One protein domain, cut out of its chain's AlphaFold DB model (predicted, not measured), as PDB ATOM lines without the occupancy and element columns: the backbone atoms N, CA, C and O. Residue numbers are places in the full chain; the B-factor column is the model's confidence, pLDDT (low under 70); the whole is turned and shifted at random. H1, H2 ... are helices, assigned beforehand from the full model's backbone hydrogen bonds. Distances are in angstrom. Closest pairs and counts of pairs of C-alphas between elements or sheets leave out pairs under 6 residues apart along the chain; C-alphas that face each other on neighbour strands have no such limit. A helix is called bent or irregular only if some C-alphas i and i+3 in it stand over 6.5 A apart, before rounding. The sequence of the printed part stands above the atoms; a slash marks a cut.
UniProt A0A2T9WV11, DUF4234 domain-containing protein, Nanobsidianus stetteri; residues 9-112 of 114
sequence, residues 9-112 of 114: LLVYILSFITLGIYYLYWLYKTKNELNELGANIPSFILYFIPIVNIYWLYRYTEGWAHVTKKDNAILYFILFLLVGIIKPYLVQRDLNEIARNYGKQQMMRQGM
ATOM      1  N   LEU A   9      96.660  47.622  35.338       91.06
ATOM      2  CA  LEU A   9      97.674  46.564  35.435       91.06
ATOM      3  C   LEU A   9      97.091  45.195  35.093       91.06
ATOM      4  O   LEU A   9      97.734  44.404  34.407       91.06
ATOM      5  N   LEU A  10      95.846  44.944  35.504       92.69
ATOM      6  CA  LEU A  10      95.157  43.702  35.180       92.69
ATOM      7  C   LEU A  10      94.969  43.551  33.665       92.69
ATOM      8  O   LEU A  10      95.061  42.441  33.150       92.69
ATOM      9  N   VAL A  11      94.763  44.659  32.939       93.12
ATOM     10  CA  VAL A  11      94.667  44.623  31.474       93.12
ATOM     11  C   VAL A  11      95.964  44.118  30.860       93.12
ATOM     12  O   VAL A  11      95.918  43.228  30.015       93.12
ATOM     13  N   TYR A  12      97.112  44.618  31.313       93.31
ATOM     14  CA  TYR A  12      98.415  44.175  30.819       93.31
ATOM     15  C   TYR A  12      98.741  42.734  31.222       93.31
ATOM     16  O   TYR A  12      99.101  41.934  30.361       93.31
ATOM     17  N   ILE A  13      98.554  42.379  32.497       95.06
ATOM     18  CA  ILE A  13      98.851  41.037  33.019       95.06
ATOM     19  C   ILE A  13      98.005  39.981  32.309       95.06
ATOM     20  O   ILE A  13      98.541  38.995  31.812       95.06
ATOM     21  N   LEU A  14      96.690  40.194  32.202       94.69
ATOM     22  CA  LEU A  14      95.816  39.240  31.525       94.69
ATOM     23  C   LEU A  14      96.101  39.185  30.027       94.69
ATOM     24  O   LEU A  14      96.066  38.101  29.455       94.69
ATOM     25  N   SER A  15      96.437  40.310  29.390       93.94
ATOM     26  CA  SER A  15      96.867  40.304  27.986       93.94
ATOM     27  C   SER A  15      98.124  39.463  27.787       93.94
ATOM     28  O   SER A  15      98.199  38.735  26.808       93.94
ATOM     29  N   PHE A  16      99.074  39.503  28.721       93.69
ATOM     30  CA  PHE A  16     100.277  38.677  28.659       93.69
ATOM     31  C   PHE A  16      99.973  37.191  28.910       93.69
ATOM     32  O   PHE A  16     100.321  36.351  28.086       93.69
ATOM     33  N   ILE A  17      99.254  36.867  29.992       96.38
ATOM     34  CA  ILE A  17      98.907  35.482  30.369       96.38
ATOM     35  C   ILE A  17      98.072  34.793  29.283       96.38
ATOM     36  O   ILE A  17      98.245  33.609  29.018       96.38
ATOM     37  N   THR A  18      97.169  35.532  28.639       96.44
ATOM     38  CA  THR A  18      96.278  35.000  27.595       96.44
ATOM     39  C   THR A  18      96.830  35.164  26.178       96.44
ATOM     40  O   THR A  18      96.075  35.026  25.217       96.44
ATOM     41  N   LEU A  19      98.119  35.498  26.026       93.56
ATOM     42  CA  LEU A  19      98.784  35.666  24.725       93.56
ATOM     43  C   LEU A  19      98.041  36.634  23.779       93.56
ATOM     44  O   LEU A  19      97.898  36.398  22.584       93.56
ATOM     45  N   GLY A  20      97.531  37.735  24.327       89.75
ATOM     46  CA  GLY A  20      96.834  38.791  23.595       89.75
ATOM     47  C   GLY A  20      95.322  38.592  23.452       89.75
ATOM     48  O   GLY A  20      94.633  39.539  23.078       89.75
ATOM     49  N   ILE A  21      94.758  37.435  23.814       94.88
ATOM     50  CA  ILE A  21      93.305  37.199  23.708       94.88
ATOM     51  C   ILE A  21      92.526  38.187  24.586       94.88
ATOM     52  O   ILE A  21      91.558  38.806  24.137       94.88
ATOM     53  N   TYR A  22      92.973  38.401  25.825       94.81
ATOM     54  CA  TYR A  22      92.340  39.369  26.716       94.81
ATOM     55  C   TYR A  22      92.437  40.801  26.175       94.81
ATOM     56  O   TYR A  22      91.503  41.582  26.353       94.81
ATOM     57  N   TYR A  23      93.517  41.151  25.470       94.12
ATOM     58  CA  TYR A  23      93.642  42.463  24.834       94.12
ATOM     59  C   TYR A  23      92.553  42.678  23.773       94.12
ATOM     60  O   TYR A  23      91.957  43.753  23.721       94.12
ATOM     61  N   LEU A  24      92.237  41.651  22.973       95.25
ATOM     62  CA  LEU A  24      91.150  41.700  21.988       95.25
ATOM     63  C   LEU A  24      89.783  41.855  22.663       95.25
ATOM     64  O   LEU A  24      88.985  42.699  22.256       95.25
ATOM     65  N   TYR A  25      89.534  41.093  23.732       95.06
ATOM     66  CA  TYR A  25      88.323  41.236  24.542       95.06
ATOM     67  C   TYR A  25      88.191  42.650  25.122       95.06
ATOM     68  O   TYR A  25      87.139  43.283  25.004       95.06
ATOM     69  N   TRP A  26      89.267  43.169  25.718       95.44
ATOM     70  CA  TRP A  26      89.308  44.514  26.277       95.44
ATOM     71  C   TRP A  26      89.021  45.562  25.198       95.44
ATOM     72  O   TRP A  26      88.200  46.446  25.426       95.44
ATOM     73  N   LEU A  27      89.613  45.414  24.010       95.56
ATOM     74  CA  LEU A  27      89.439  46.326  22.884       95.56
ATOM     75  C   LEU A  27      87.996  46.343  22.355       95.56
ATOM     76  O   LEU A  27      87.439  47.410  22.098       95.56
ATOM     77  N   TYR A  28      87.369  45.171  22.242       95.94
ATOM     78  CA  TYR A  28      85.945  45.057  21.928       95.94
ATOM     79  C   TYR A  28      85.080  45.745  22.992       95.94
ATOM     80  O   TYR A  28      84.139  46.481  22.672       95.94
ATOM     81  N   LYS A  29      85.411  45.534  24.271       95.00
ATOM     82  CA  LYS A  29      84.636  46.066  25.388       95.00
ATOM     83  C   LYS A  29      84.727  47.588  25.484       95.00
ATOM     84  O   LYS A  29      83.688  48.237  25.593       95.00
ATOM     85  N   THR A  30      85.923  48.166  25.403       95.56
ATOM     86  CA  THR A  30      86.115  49.624  25.431       95.56
ATOM     87  C   THR A  30      85.517  50.303  24.209       95.56
ATOM     88  O   THR A  30      84.929  51.367  24.347       95.56
ATOM     89  N   LYS A  31      85.573  49.680  23.025       96.06
ATOM     90  CA  LYS A  31      84.869  50.170  21.830       96.06
ATOM     91  C   LYS A  31      83.366  50.325  22.082       96.06
ATOM     92  O   LYS A  31      82.767  51.306  21.654       96.06
ATOM     93  N   ASN A  32      82.737  49.353  22.744       95.88
ATOM     94  CA  ASN A  32      81.316  49.443  23.087       95.88
ATOM     95  C   ASN A  32      81.043  50.570  24.088       95.88
ATOM     96  O   ASN A  32      80.138  51.356  23.855       95.88
ATOM     97  N   GLU A  33      81.849  50.700  25.141       94.69
ATOM     98  CA  GLU A  33      81.691  51.783  26.126       94.69
ATOM     99  C   GLU A  33      81.889  53.172  25.515       94.69
ATOM    100  O   GLU A  33      81.140  54.090  25.817       94.69
ATOM    101  N   LEU A  34      82.860  53.326  24.614       95.94
ATOM    102  CA  LEU A  34      83.058  54.570  23.877       95.94
ATOM    103  C   LEU A  34      81.841  54.907  23.010       95.94
ATOM    104  O   LEU A  34      81.407  56.055  23.004       95.94
ATOM    105  N   ASN A  35      81.257  53.922  22.320       96.38
ATOM    106  CA  ASN A  35      80.031  54.142  21.548       96.38
ATOM    107  C   ASN A  35      78.835  54.491  22.449       96.38
ATOM    108  O   ASN A  35      78.045  55.359  22.097       96.38
ATOM    109  N   GLU A  36      78.722  53.873  23.630       94.12
ATOM    110  CA  GLU A  36      77.711  54.243  24.635       94.12
ATOM    111  C   GLU A  36      77.895  55.685  25.141       94.12
ATOM    112  O   GLU A  36      76.923  56.328  25.529       94.12
ATOM    113  N   LEU A  37      79.123  56.210  25.096       93.75
ATOM    114  CA  LEU A  37      79.462  57.596  25.434       93.75
ATOM    115  C   LEU A  37      79.335  58.571  24.253       93.75
ATOM    116  O   LEU A  37      79.727  59.731  24.376       93.75
ATOM    117  N   GLY A  38      78.791  58.125  23.120       94.06
ATOM    118  CA  GLY A  38      78.546  58.965  21.947       94.06
ATOM    119  C   GLY A  38      79.642  58.924  20.881       94.06
ATOM    120  O   GLY A  38      79.629  59.752  19.974       94.06
ATOM    121  N   ALA A  39      80.591  57.986  20.950       96.38
ATOM    122  CA  ALA A  39      81.485  57.719  19.824       96.38
ATOM    123  C   ALA A  39      80.777  56.940  18.698       96.38
ATOM    124  O   ALA A  39      79.796  56.232  18.918       96.38
ATOM    125  N   ASN A  40      81.327  57.016  17.482       95.62
ATOM    126  CA  ASN A  40      80.860  56.240  16.331       95.62
ATOM    127  C   ASN A  40      81.986  55.359  15.766       95.62
ATOM    128  O   ASN A  40      82.546  55.613  14.692       95.62
ATOM    129  N   ILE A  41      82.349  54.336  16.545       96.94
ATOM    130  CA  ILE A  41      83.377  53.358  16.194       96.94
ATOM    131  C   ILE A  41      82.711  52.159  15.496       96.94
ATOM    132  O   ILE A  41      81.808  51.543  16.082       96.94
ATOM    133  N   PRO A  42      83.157  51.791  14.278       96.44
ATOM    134  CA  PRO A  42      82.573  50.699  13.506       96.44
ATOM    135  C   PRO A  42      82.837  49.320  14.133       96.44
ATOM    136  O   PRO A  42      83.564  49.177  15.121       96.44
ATOM    137  N   SER A  43      82.230  48.279  13.555       96.06
ATOM    138  CA  SER A  43      82.290  46.908  14.078       96.06
ATOM    139  C   SER A  43      83.721  46.419  14.312       96.06
ATOM    140  O   SER A  43      84.604  46.623  13.481       96.06
ATOM    141  N   PHE A  44      83.935  45.734  15.440       95.19
ATOM    142  CA  PHE A  44      85.240  45.200  15.842       95.19
ATOM    143  C   PHE A  44      85.803  44.176  14.849       95.19
ATOM    144  O   PHE A  44      87.013  44.016  14.766       95.19
ATOM    145  N   ILE A  45      84.952  43.535  14.041       95.69
ATOM    146  CA  ILE A  45      85.383  42.575  13.016       95.69
ATOM    147  C   ILE A  45      86.393  43.183  12.025       95.69
ATOM    148  O   ILE A  45      87.306  42.498  11.573       95.69
ATOM    149  N   LEU A  46      86.283  44.490  11.750       96.06
ATOM    150  CA  LEU A  46      87.174  45.210  10.839       96.06
ATOM    151  C   LEU A  46      88.629  45.250  11.336       96.06
ATOM    152  O   LEU A  46      89.538  45.430  10.533       96.06
ATOM    153  N   TYR A  47      88.860  45.052  12.638       95.00
ATOM    154  CA  TYR A  47      90.200  44.979  13.221       95.00
ATOM    155  C   TYR A  47      91.012  43.775  12.712       95.00
ATOM    156  O   TYR A  47      92.238  43.840  12.682       95.00
ATOM    157  N   PHE A  48      90.354  42.690  12.293       94.50
ATOM    158  CA  PHE A  48      91.029  41.476  11.815       94.50
ATOM    159  C   PHE A  48      91.372  41.509  10.322       94.50
ATOM    160  O   PHE A  48      92.119  40.658   9.849       94.50
ATOM    161  N   ILE A  49      90.839  42.478   9.575       96.38
ATOM    162  CA  ILE A  49      91.075  42.597   8.137       96.38
ATOM    163  C   ILE A  49      92.360  43.420   7.925       96.38
ATOM    164  O   ILE A  49      92.419  44.567   8.381       96.38
ATOM    165  N   PRO A  50      93.392  42.887   7.241       93.31
ATOM    166  CA  PRO A  50      94.614  43.635   6.951       93.31
ATOM    167  C   PRO A  50      94.320  44.957   6.234       93.31
ATOM    168  O   PRO A  50      93.397  45.025   5.423       93.31
ATOM    169  N   ILE A  51      95.105  46.003   6.518       93.81
ATOM    170  CA  ILE A  51      94.946  47.388   6.019       93.81
ATOM    171  C   ILE A  51      93.716  48.095   6.613       93.81
ATOM    172  O   ILE A  51      93.820  49.214   7.117       93.81
ATOM    173  N   VAL A  52      92.558  47.435   6.634       96.50
ATOM    174  CA  VAL A  52      91.325  47.948   7.251       96.50
ATOM    175  C   VAL A  52      91.475  48.079   8.770       96.50
ATOM    176  O   VAL A  52      90.888  48.976   9.374       96.50
ATOM    177  N   ASN A  53      92.326  47.264   9.392       95.25
ATOM    178  CA  ASN A  53      92.692  47.384  10.800       95.25
ATOM    179  C   ASN A  53      93.285  48.762  11.157       95.25
ATOM    180  O   ASN A  53      93.037  49.258  12.257       95.25
ATOM    181  N   ILE A  54      94.007  49.408  10.232       96.19
ATOM    182  CA  ILE A  54      94.556  50.763  10.408       96.19
ATOM    183  C   ILE A  54      93.421  51.791  10.409       96.19
ATOM    184  O   ILE A  54      93.350  52.630  11.307       96.19
ATOM    185  N   TYR A  55      92.492  51.689   9.453       96.62
ATOM    186  CA  TYR A  55      91.282  52.515   9.431       96.62
ATOM    187  C   TYR A  55      90.461  52.333  10.714       96.62
ATOM    188  O   TYR A  55      90.045  53.308  11.341       96.62
ATOM    189  N   TRP A  56      90.270  51.088  11.155       97.62
ATOM    190  CA  TRP A  56      89.540  50.799  12.382       97.62
ATOM    191  C   TRP A  56      90.229  51.405  13.611       97.62
ATOM    192  O   TRP A  56      89.562  51.996  14.459       97.62
ATOM    193  N   LEU A  57      91.563  51.326  13.689       96.94
ATOM    194  CA  LEU A  57      92.347  51.957  14.752       96.94
ATOM    195  C   LEU A  57      92.192  53.484  14.748       96.94
ATOM    196  O   LEU A  57      92.049  54.080  15.818       96.94
ATOM    197  N   TYR A  58      92.181  54.116  13.573       97.19
ATOM    198  CA  TYR A  58      91.919  55.549  13.447       97.19
ATOM    199  C   TYR A  58      90.536  55.912  13.997       97.19
ATOM    200  O   TYR A  58      90.445  56.741  14.899       97.19
ATOM    201  N   ARG A  59      89.475  55.218  13.563       97.75
ATOM    202  CA  ARG A  59      88.101  55.445  14.054       97.75
ATOM    203  C   ARG A  59      87.962  55.205  15.554       97.75
ATOM    204  O   ARG A  59      87.259  55.942  16.239       97.75
ATOM    205  N   TYR A  60      88.645  54.190  16.079       97.69
ATOM    206  CA  TYR A  60      88.701  53.937  17.514       97.69
ATOM    207  C   TYR A  60      89.351  55.108  18.265       97.69
ATOM    208  O   TYR A  60      88.844  55.544  19.298       97.69
ATOM    209  N   THR A  61      90.464  55.627  17.742       97.25
ATOM    210  CA  THR A  61      91.202  56.740  18.353       97.25
ATOM    211  C   THR A  61      90.421  58.046  18.285       97.25
ATOM    212  O   THR A  61      90.358  58.763  19.278       97.25
ATOM    213  N   GLU A  62      89.774  58.319  17.153       97.44
ATOM    214  CA  GLU A  62      88.862  59.446  16.953       97.44
ATOM    215  C   GLU A  62      87.688  59.392  17.940       97.44
ATOM    216  O   GLU A  62      87.412  60.373  18.627       97.44
ATOM    217  N   GLY A  63      87.055  58.225  18.095       97.19
ATOM    218  CA  GLY A  63      85.967  58.027  19.052       97.19
ATOM    219  C   GLY A  63      86.394  58.236  20.507       97.19
ATOM    220  O   GLY A  63      85.702  58.907  21.271       97.19
ATOM    221  N   TRP A  64      87.558  57.707  20.890       97.38
ATOM    222  CA  TRP A  64      88.135  57.947  22.214       97.38
ATOM    223  C   TRP A  64      88.482  59.423  22.438       97.38
ATOM    224  O   TRP A  64      88.101  59.975  23.471       97.38
ATOM    225  N   ALA A  65      89.148  60.072  21.481       97.25
ATOM    226  CA  ALA A  65      89.506  61.487  21.545       97.25
ATOM    227  C   ALA A  65      88.266  62.384  21.669       97.25
ATOM    228  O   ALA A  65      88.259  63.294  22.492       97.25
ATOM    229  N   HIS A  66      87.196  62.083  20.930       96.12
ATOM    230  CA  HIS A  66      85.918  62.787  21.022       96.12
ATOM    231  C   HIS A  66      85.301  62.682  22.426       96.12
ATOM    232  O   HIS A  66      84.998  63.695  23.055       96.12
ATOM    233  N   VAL A  67      85.176  61.462  22.961       95.31
ATOM    234  CA  VAL A  67      84.587  61.214  24.291       95.31
ATOM    235  C   VAL A  67      85.411  61.847  25.415       95.31
ATOM    236  O   VAL A  67      84.862  62.343  26.396       95.31
ATOM    237  N   THR A  68      86.734  61.843  25.274       95.19
ATOM    238  CA  THR A  68      87.672  62.347  26.290       95.19
ATOM    239  C   THR A  68      88.123  63.787  26.043       95.19
ATOM    240  O   THR A  68      88.994  64.277  26.763       95.19
ATOM    241  N   LYS A  69      87.518  64.469  25.059       94.31
ATOM    242  CA  LYS A  69      87.791  65.863  24.676       94.31
ATOM    243  C   LYS A  69      89.280  66.145  24.435       94.31
ATOM    244  O   LYS A  69      89.837  67.092  24.982       94.31
ATOM    245  N   LYS A  70      89.942  65.293  23.650       93.31
ATOM    246  CA  LYS A  70      91.329  65.507  23.214       93.31
ATOM    247  C   LYS A  70      91.366  66.337  21.937       93.31
ATOM    248  O   LYS A  70      90.647  66.033  20.991       93.31
ATOM    249  N   ASP A  71      92.282  67.299  21.880       88.94
ATOM    250  CA  ASP A  71      92.347  68.271  20.781       88.94
ATOM    251  C   ASP A  71      92.816  67.677  19.445       88.94
ATOM    252  O   ASP A  71      92.458  68.179  18.383       88.94
ATOM    253  N   ASN A  72      93.629  66.613  19.463       91.69
ATOM    254  CA  ASN A  72      94.253  66.097  18.245       91.69
ATOM    255  C   ASN A  72      94.222  64.568  18.154       91.69
ATOM    256  O   ASN A  72      95.166  63.878  18.542       91.69
ATOM    257  N   ALA A  73      93.139  64.030  17.589       94.00
ATOM    258  CA  ALA A  73      92.977  62.592  17.368       94.00
ATOM    259  C   ALA A  73      94.079  61.985  16.477       94.00
ATOM    260  O   ALA A  73      94.472  60.840  16.695       94.00
ATOM    261  N   ILE A  74      94.606  62.744  15.509       95.06
ATOM    262  CA  ILE A  74      95.654  62.274  14.587       95.06
ATOM    263  C   ILE A  74      96.965  62.039  15.344       95.06
ATOM    264  O   ILE A  74      97.609  61.010  15.141       95.06
ATOM    265  N   LEU A  75      97.330  62.939  16.263       95.50
ATOM    266  CA  LEU A  75      98.509  62.771  17.117       95.50
ATOM    267  C   LEU A  75      98.433  61.467  17.922       95.50
ATOM    268  O   LEU A  75      99.375  60.674  17.921       95.50
ATOM    269  N   TYR A  76      97.295  61.216  18.575       96.00
ATOM    270  CA  TYR A  76      97.096  59.982  19.338       96.00
ATOM    271  C   TYR A  76      97.023  58.744  18.446       96.00
ATOM    272  O   TYR A  76      97.468  57.677  18.857       96.00
ATOM    273  N   PHE A  77      96.504  58.873  17.225       96.81
ATOM    274  CA  PHE A  77      96.472  57.773  16.269       96.81
ATOM    275  C   PHE A  77      97.891  57.356  15.874       96.81
ATOM    276  O   PHE A  77      98.215  56.173  15.960       96.81
ATOM    277  N   ILE A  78      98.757  58.316  15.534       96.25
ATOM    278  CA  ILE A  78     100.174  58.059  15.241       96.25
ATOM    279  C   ILE A  78     100.864  57.441  16.465       96.25
ATOM    280  O   ILE A  78     101.577  56.447  16.334       96.25
ATOM    281  N   LEU A  79     100.597  57.966  17.667       95.50
ATOM    282  CA  LEU A  79     101.124  57.407  18.913       95.50
ATOM    283  C   LEU A  79     100.687  55.951  19.125       95.50
ATOM    284  O   LEU A  79     101.510  55.116  19.483       95.50
ATOM    285  N   PHE A  80      99.414  55.620  18.904       95.31
ATOM    286  CA  PHE A  80      98.905  54.255  19.067       95.31
ATOM    287  C   PHE A  80      99.379  53.308  17.968       95.31
ATOM    288  O   PHE A  80      99.516  52.113  18.231       95.31
ATOM    289  N   LEU A  81      99.634  53.822  16.765       93.88
ATOM    290  CA  LEU A  81     100.171  53.046  15.654       93.88
ATOM    291  C   LEU A  81     101.635  52.656  15.908       93.88
ATOM    292  O   LEU A  81     101.996  51.501  15.707       93.88
ATOM    293  N   LEU A  82     102.458  53.595  16.386       93.94
ATOM    294  CA  LEU A  82     103.883  53.366  16.655       93.94
ATOM    295  C   LEU A  82     104.133  52.712  18.020       93.94
ATOM    296  O   LEU A  82     105.064  51.926  18.175       93.94
ATOM    297  N   VAL A  83     103.304  53.029  19.018       93.12
ATOM    298  CA  VAL A  83     103.498  52.632  20.419       93.12
ATOM    299  C   VAL A  83     102.211  52.037  20.994       93.12
ATOM    300  O   VAL A  83     101.638  52.506  21.983       93.12
ATOM    301  N   GLY A  84     101.754  50.942  20.381       85.25
ATOM    302  CA  GLY A  84     100.501  50.271  20.746       85.25
ATOM    303  C   GLY A  84     100.407  49.837  22.215       85.25
ATOM    304  O   GLY A  84      99.305  49.773  22.764       85.25
ATOM    305  N   ILE A  85     101.543  49.617  22.890       89.75
ATOM    306  CA  ILE A  85     101.588  49.239  24.311       89.75
ATOM    307  C   ILE A  85     101.069  50.340  25.247       89.75
ATOM    308  O   ILE A  85     100.552  50.026  26.315       89.75
ATOM    309  N   ILE A  86     101.129  51.620  24.860       93.00
ATOM    310  CA  ILE A  86     100.642  52.742  25.686       93.00
ATOM    311  C   ILE A  86      99.109  52.872  25.613       93.00
ATOM    312  O   ILE A  86      98.480  53.416  26.526       93.00
ATOM    313  N   LYS A  87      98.479  52.339  24.559       94.50
ATOM    314  CA  LYS A  87      97.042  52.510  24.304       94.50
ATOM    315  C   LYS A  87      96.155  52.061  25.479       94.50
ATOM    316  O   LYS A  87      95.293  52.852  25.870       94.50
ATOM    317  N   PRO A  88      96.321  50.859  26.073       94.31
ATOM    318  CA  PRO A  88      95.487  50.440  27.200       94.31
ATOM    319  C   PRO A  88      95.570  51.372  28.395       94.31
ATOM    320  O   PRO A  88      94.538  51.678  28.985       94.31
ATOM    321  N   TYR A  89      96.767  51.864  28.714       95.25
ATOM    322  CA  TYR A  89      96.972  52.798  29.811       95.25
ATOM    323  C   TYR A  89      96.179  54.091  29.607       95.25
ATOM    324  O   TYR A  89      95.367  54.440  30.463       95.25
ATOM    325  N   LEU A  90      96.355  54.770  28.467       95.75
ATOM    326  CA  LEU A  90      95.692  56.055  28.214       95.75
ATOM    327  C   LEU A  90      94.171  55.914  28.136       95.75
ATOM    328  O   LEU A  90      93.444  56.669  28.781       95.75
ATOM    329  N   VAL A  91      93.684  54.913  27.402       95.69
ATOM    330  CA  VAL A  91      92.242  54.704  27.239       95.69
ATOM    331  C   VAL A  91      91.589  54.303  28.559       95.69
ATOM    332  O   VAL A  91      90.556  54.858  28.923       95.69
ATOM    333  N   GLN A  92      92.176  53.354  29.293       95.06
ATOM    334  CA  GLN A  92      91.580  52.872  30.536       95.06
ATOM    335  C   GLN A  92      91.645  53.928  31.644       95.06
ATOM    336  O   GLN A  92      90.699  54.024  32.422       95.06
ATOM    337  N   ARG A  93      92.713  54.736  31.712       95.56
ATOM    338  CA  ARG A  93      92.814  55.854  32.660       95.56
ATOM    339  C   ARG A  93      91.657  56.833  32.480       95.56
ATOM    340  O   ARG A  93      90.968  57.126  33.457       95.56
ATOM    341  N   ASP A  94      91.426  57.275  31.246       95.50
ATOM    342  CA  ASP A  94      90.413  58.287  30.948       95.50
ATOM    343  C   ASP A  94      88.987  57.706  31.103       95.50
ATOM    344  O   ASP A  94      88.122  58.341  31.702       95.50
ATOM    345  N   LEU A  95      88.741  56.452  30.690       94.50
ATOM    346  CA  LEU A  95      87.455  55.776  30.946       94.50
ATOM    347  C   LEU A  95      87.171  55.594  32.445       94.50
ATOM    348  O   LEU A  95      86.037  55.778  32.887       94.50
ATOM    349  N   ASN A  96      88.186  55.259  33.246       94.69
ATOM    350  CA  ASN A  96      88.030  55.151  34.697       94.69
ATOM    351  C   ASN A  96      87.730  56.507  35.344       94.69
ATOM    352  O   ASN A  96      86.977  56.574  36.310       94.69
ATOM    353  N   GLU A  97      88.331  57.586  34.844       93.88
ATOM    354  CA  GLU A  97      88.039  58.937  35.316       93.88
ATOM    355  C   GLU A  97      86.584  59.320  35.043       93.88
ATOM    356  O   GLU A  97      85.887  59.780  35.949       93.88
ATOM    357  N   ILE A  98      86.101  59.034  33.833       93.00
ATOM    358  CA  ILE A  98      84.697  59.219  33.470       93.00
ATOM    359  C   ILE A  98      83.796  58.410  34.417       93.00
ATOM    360  O   ILE A  98      82.863  58.968  34.994       93.00
ATOM    361  N   ALA A  99      84.102  57.129  34.646       91.75
ATOM    362  CA  ALA A  99      83.341  56.267  35.554       91.75
ATOM    363  C   ALA A  99      83.272  56.827  36.992       91.75
ATOM    364  O   ALA A  99      82.183  56.914  37.564       91.75
ATOM    365  N   ARG A 100      84.405  57.287  37.548       91.75
ATOM    366  CA  ARG A 100      84.460  57.931  38.874       91.75
ATOM    367  C   ARG A 100      83.591  59.174  38.954       91.75
ATOM    368  O   ARG A 100      82.885  59.369  39.943       91.75
ATOM    369  N   ASN A 101      83.660  60.028  37.937       90.56
ATOM    370  CA  ASN A 101      82.920  61.284  37.914       90.56
ATOM    371  C   ASN A 101      81.408  61.033  37.870       90.56
ATOM    372  O   ASN A 101      80.669  61.670  38.620       90.56
ATOM    373  N   TYR A 102      80.956  60.047  37.088       87.31
ATOM    374  CA  TYR A 102      79.556  59.614  37.100       87.31
ATOM    375  C   TYR A 102      79.122  59.072  38.469       87.31
ATOM    376  O   TYR A 102      78.073  59.472  38.972       87.31
ATOM    377  N   GLY A 103      79.930  58.215  39.104       84.25
ATOM    378  CA  GLY A 103      79.631  57.689  40.442       84.25
ATOM    379  C   GLY A 103      79.493  58.797  41.494       84.25
ATOM    380  O   GLY A 103      78.514  58.829  42.238       84.25
ATOM    381  N   LYS A 104      80.417  59.768  41.497       85.62
ATOM    382  CA  LYS A 104      80.361  60.936  42.394       85.62
ATOM    383  C   LYS A 104      79.100  61.776  42.183       85.62
ATOM    384  O   LYS A 104      78.450  62.145  43.156       85.62
ATOM    385  N   GLN A 105      78.728  62.056  40.932       83.69
ATOM    386  CA  GLN A 105      77.525  62.836  40.618       83.69
ATOM    387  C   GLN A 105      76.240  62.144  41.087       83.69
ATOM    388  O   GLN A 105      75.324  62.811  41.567       83.69
ATOM    389  N   GLN A 106      76.163  60.816  40.973       81.94
ATOM    390  CA  GLN A 106      75.015  60.051  41.466       81.94
ATOM    391  C   GLN A 106      74.906  60.113  42.992       81.94
ATOM    392  O   GLN A 106      73.819  60.358  43.506       81.94
ATOM    393  N   MET A 107      76.027  59.984  43.708       78.81
ATOM    394  CA  MET A 107      76.058  60.120  45.170       78.81
ATOM    395  C   MET A 107      75.653  61.531  45.624       78.81
ATOM    396  O   MET A 107      74.836  61.669  46.528       78.81
ATOM    397  N   MET A 108      76.152  62.581  44.958       81.00
ATOM    398  CA  MET A 108      75.757  63.970  45.244       81.00
ATOM    399  C   MET A 108      74.260  64.202  44.999       81.00
ATOM    400  O   MET A 108      73.605  64.862  45.797       81.00
ATOM    401  N   ARG A 109      73.699  63.631  43.924       75.19
ATOM    402  CA  ARG A 109      72.259  63.707  43.626       75.19
ATOM    403  C   ARG A 109      71.386  62.987  44.652       75.19
ATOM    404  O   ARG A 109      70.284  63.446  44.907       75.19
ATOM    405  N   GLN A 110      71.863  61.882  45.217       71.75
ATOM    406  CA  GLN A 110      71.132  61.102  46.220       71.75
ATOM    407  C   GLN A 110      71.263  61.671  47.644       71.75
ATOM    408  O   GLN A 110      70.424  61.376  48.486       71.75
ATOM    409  N   GLY A 111      72.290  62.484  47.915       66.06
ATOM    410  CA  GLY A 111      72.519  63.134  49.212       66.06
ATOM    411  C   GLY A 111      71.880  64.519  49.380       66.06
ATOM    412  O   GLY A 111      72.030  65.112  50.446       66.06
ATOM    413  N   MET A 112      71.198  65.058  48.361       57.41
ATOM    414  CA  MET A 112      70.421  66.294  48.504       57.41
ATOM    415  C   MET A 112      69.066  65.973  49.159       57.41
ATOM    416  O   MET A 112      68.338  65.142  48.609       57.41
TER     417      MET A 112
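This is residues 9 to 112 of the 114 residues of the protein "DUF4234 domain-containing protein" of Nanobsidianus stetteri (UniProt A0A2T9WV11). A body of crossed helices has one long arm: H6 starts in the body, and its residues 99 to 110 stick out from it together with residues 111 and 112. In the body, H4 packs on H2, H3 and H5, while H1 folds back along the first part of H2 as a hairpin, away from H4. The printed part has 104 residues with six named helices, H1 to H6 in order along the chain, and no named strand; its class is all helix. The whole is compact, with a radius of gyration of the C-alphas of 14.9 A, yet elongated in outline, spanning 53 by 32 by 22 A.

H1, residues 9 to 17, and H2, residues 21 to 36, form a helical hairpin at a steep tilt of 40 degrees, opposite ways. H2 touches H1 with residues 21 to 26 alone; the closest C-alphas, of Ser 15 and Tyr 22, are 4.8 A apart. H4, residues 52 to 67, is the hub. Its residues 60 to 67 alone touch residues 31 to 35 of H2, at a steep tilt of 49 degrees, the same way; the closest C-alphas, of Leu 34 and Trp 64, are 6.3 A apart. H3, residues 44 to 48, touches H4 at residues 52 to 57 alone, and the closest C-alphas, of Tyr 47 and Asn 53, are 4.2 A apart. H5, residues 73 to 82, touches H4 at a steep tilt of 47 degrees, opposite ways, with the C-alphas of Glu 62 and Ala 73 closest at 5.2 A. H6, residues 84 to 110, touches no helix. It is near H2, and close but not clearly touching H1, H4 and H5; the closest C-alphas of H5 and H6, of Phe 80 and Lys 87, are 5.8 A apart. H1 is apart from H3, H4 and H5. Every O i to N i+4 pair is within hydrogen-bond range in H1, H2, H4 and H5; H6 has 21 of 23, and H3 has 0 of 1 but 2 of 2 O i to N i+3 pairs.

H1 begins at C-alpha 9, (97.674, 46.564, 35.435), and is 12.2 A long. H2 is 23.1 A, H3 8.0 A, H4 22.6 A and H5 14.3 A. H4 begins at C-alpha 52, (91.325, 47.948, 7.251). H6, 40.4 A long, ends at C-alpha 110, (71.132, 61.102, 46.220). It is irregular, but only just: C-alphas 85 and 88 are 6.9 A apart.

The two C-alphas farthest apart, those of Pro 50 and Met 112, are 53.2 A apart. Without residues 99 to 112, which stand free, the body spans 34 by 32 by 25 A. The printed part has no cut. The link from H2 to H3 is short; the other four links are tight, and none is long. The mean pLDDT of the printed part is 93.0, and residues 111 to 112 are under 70.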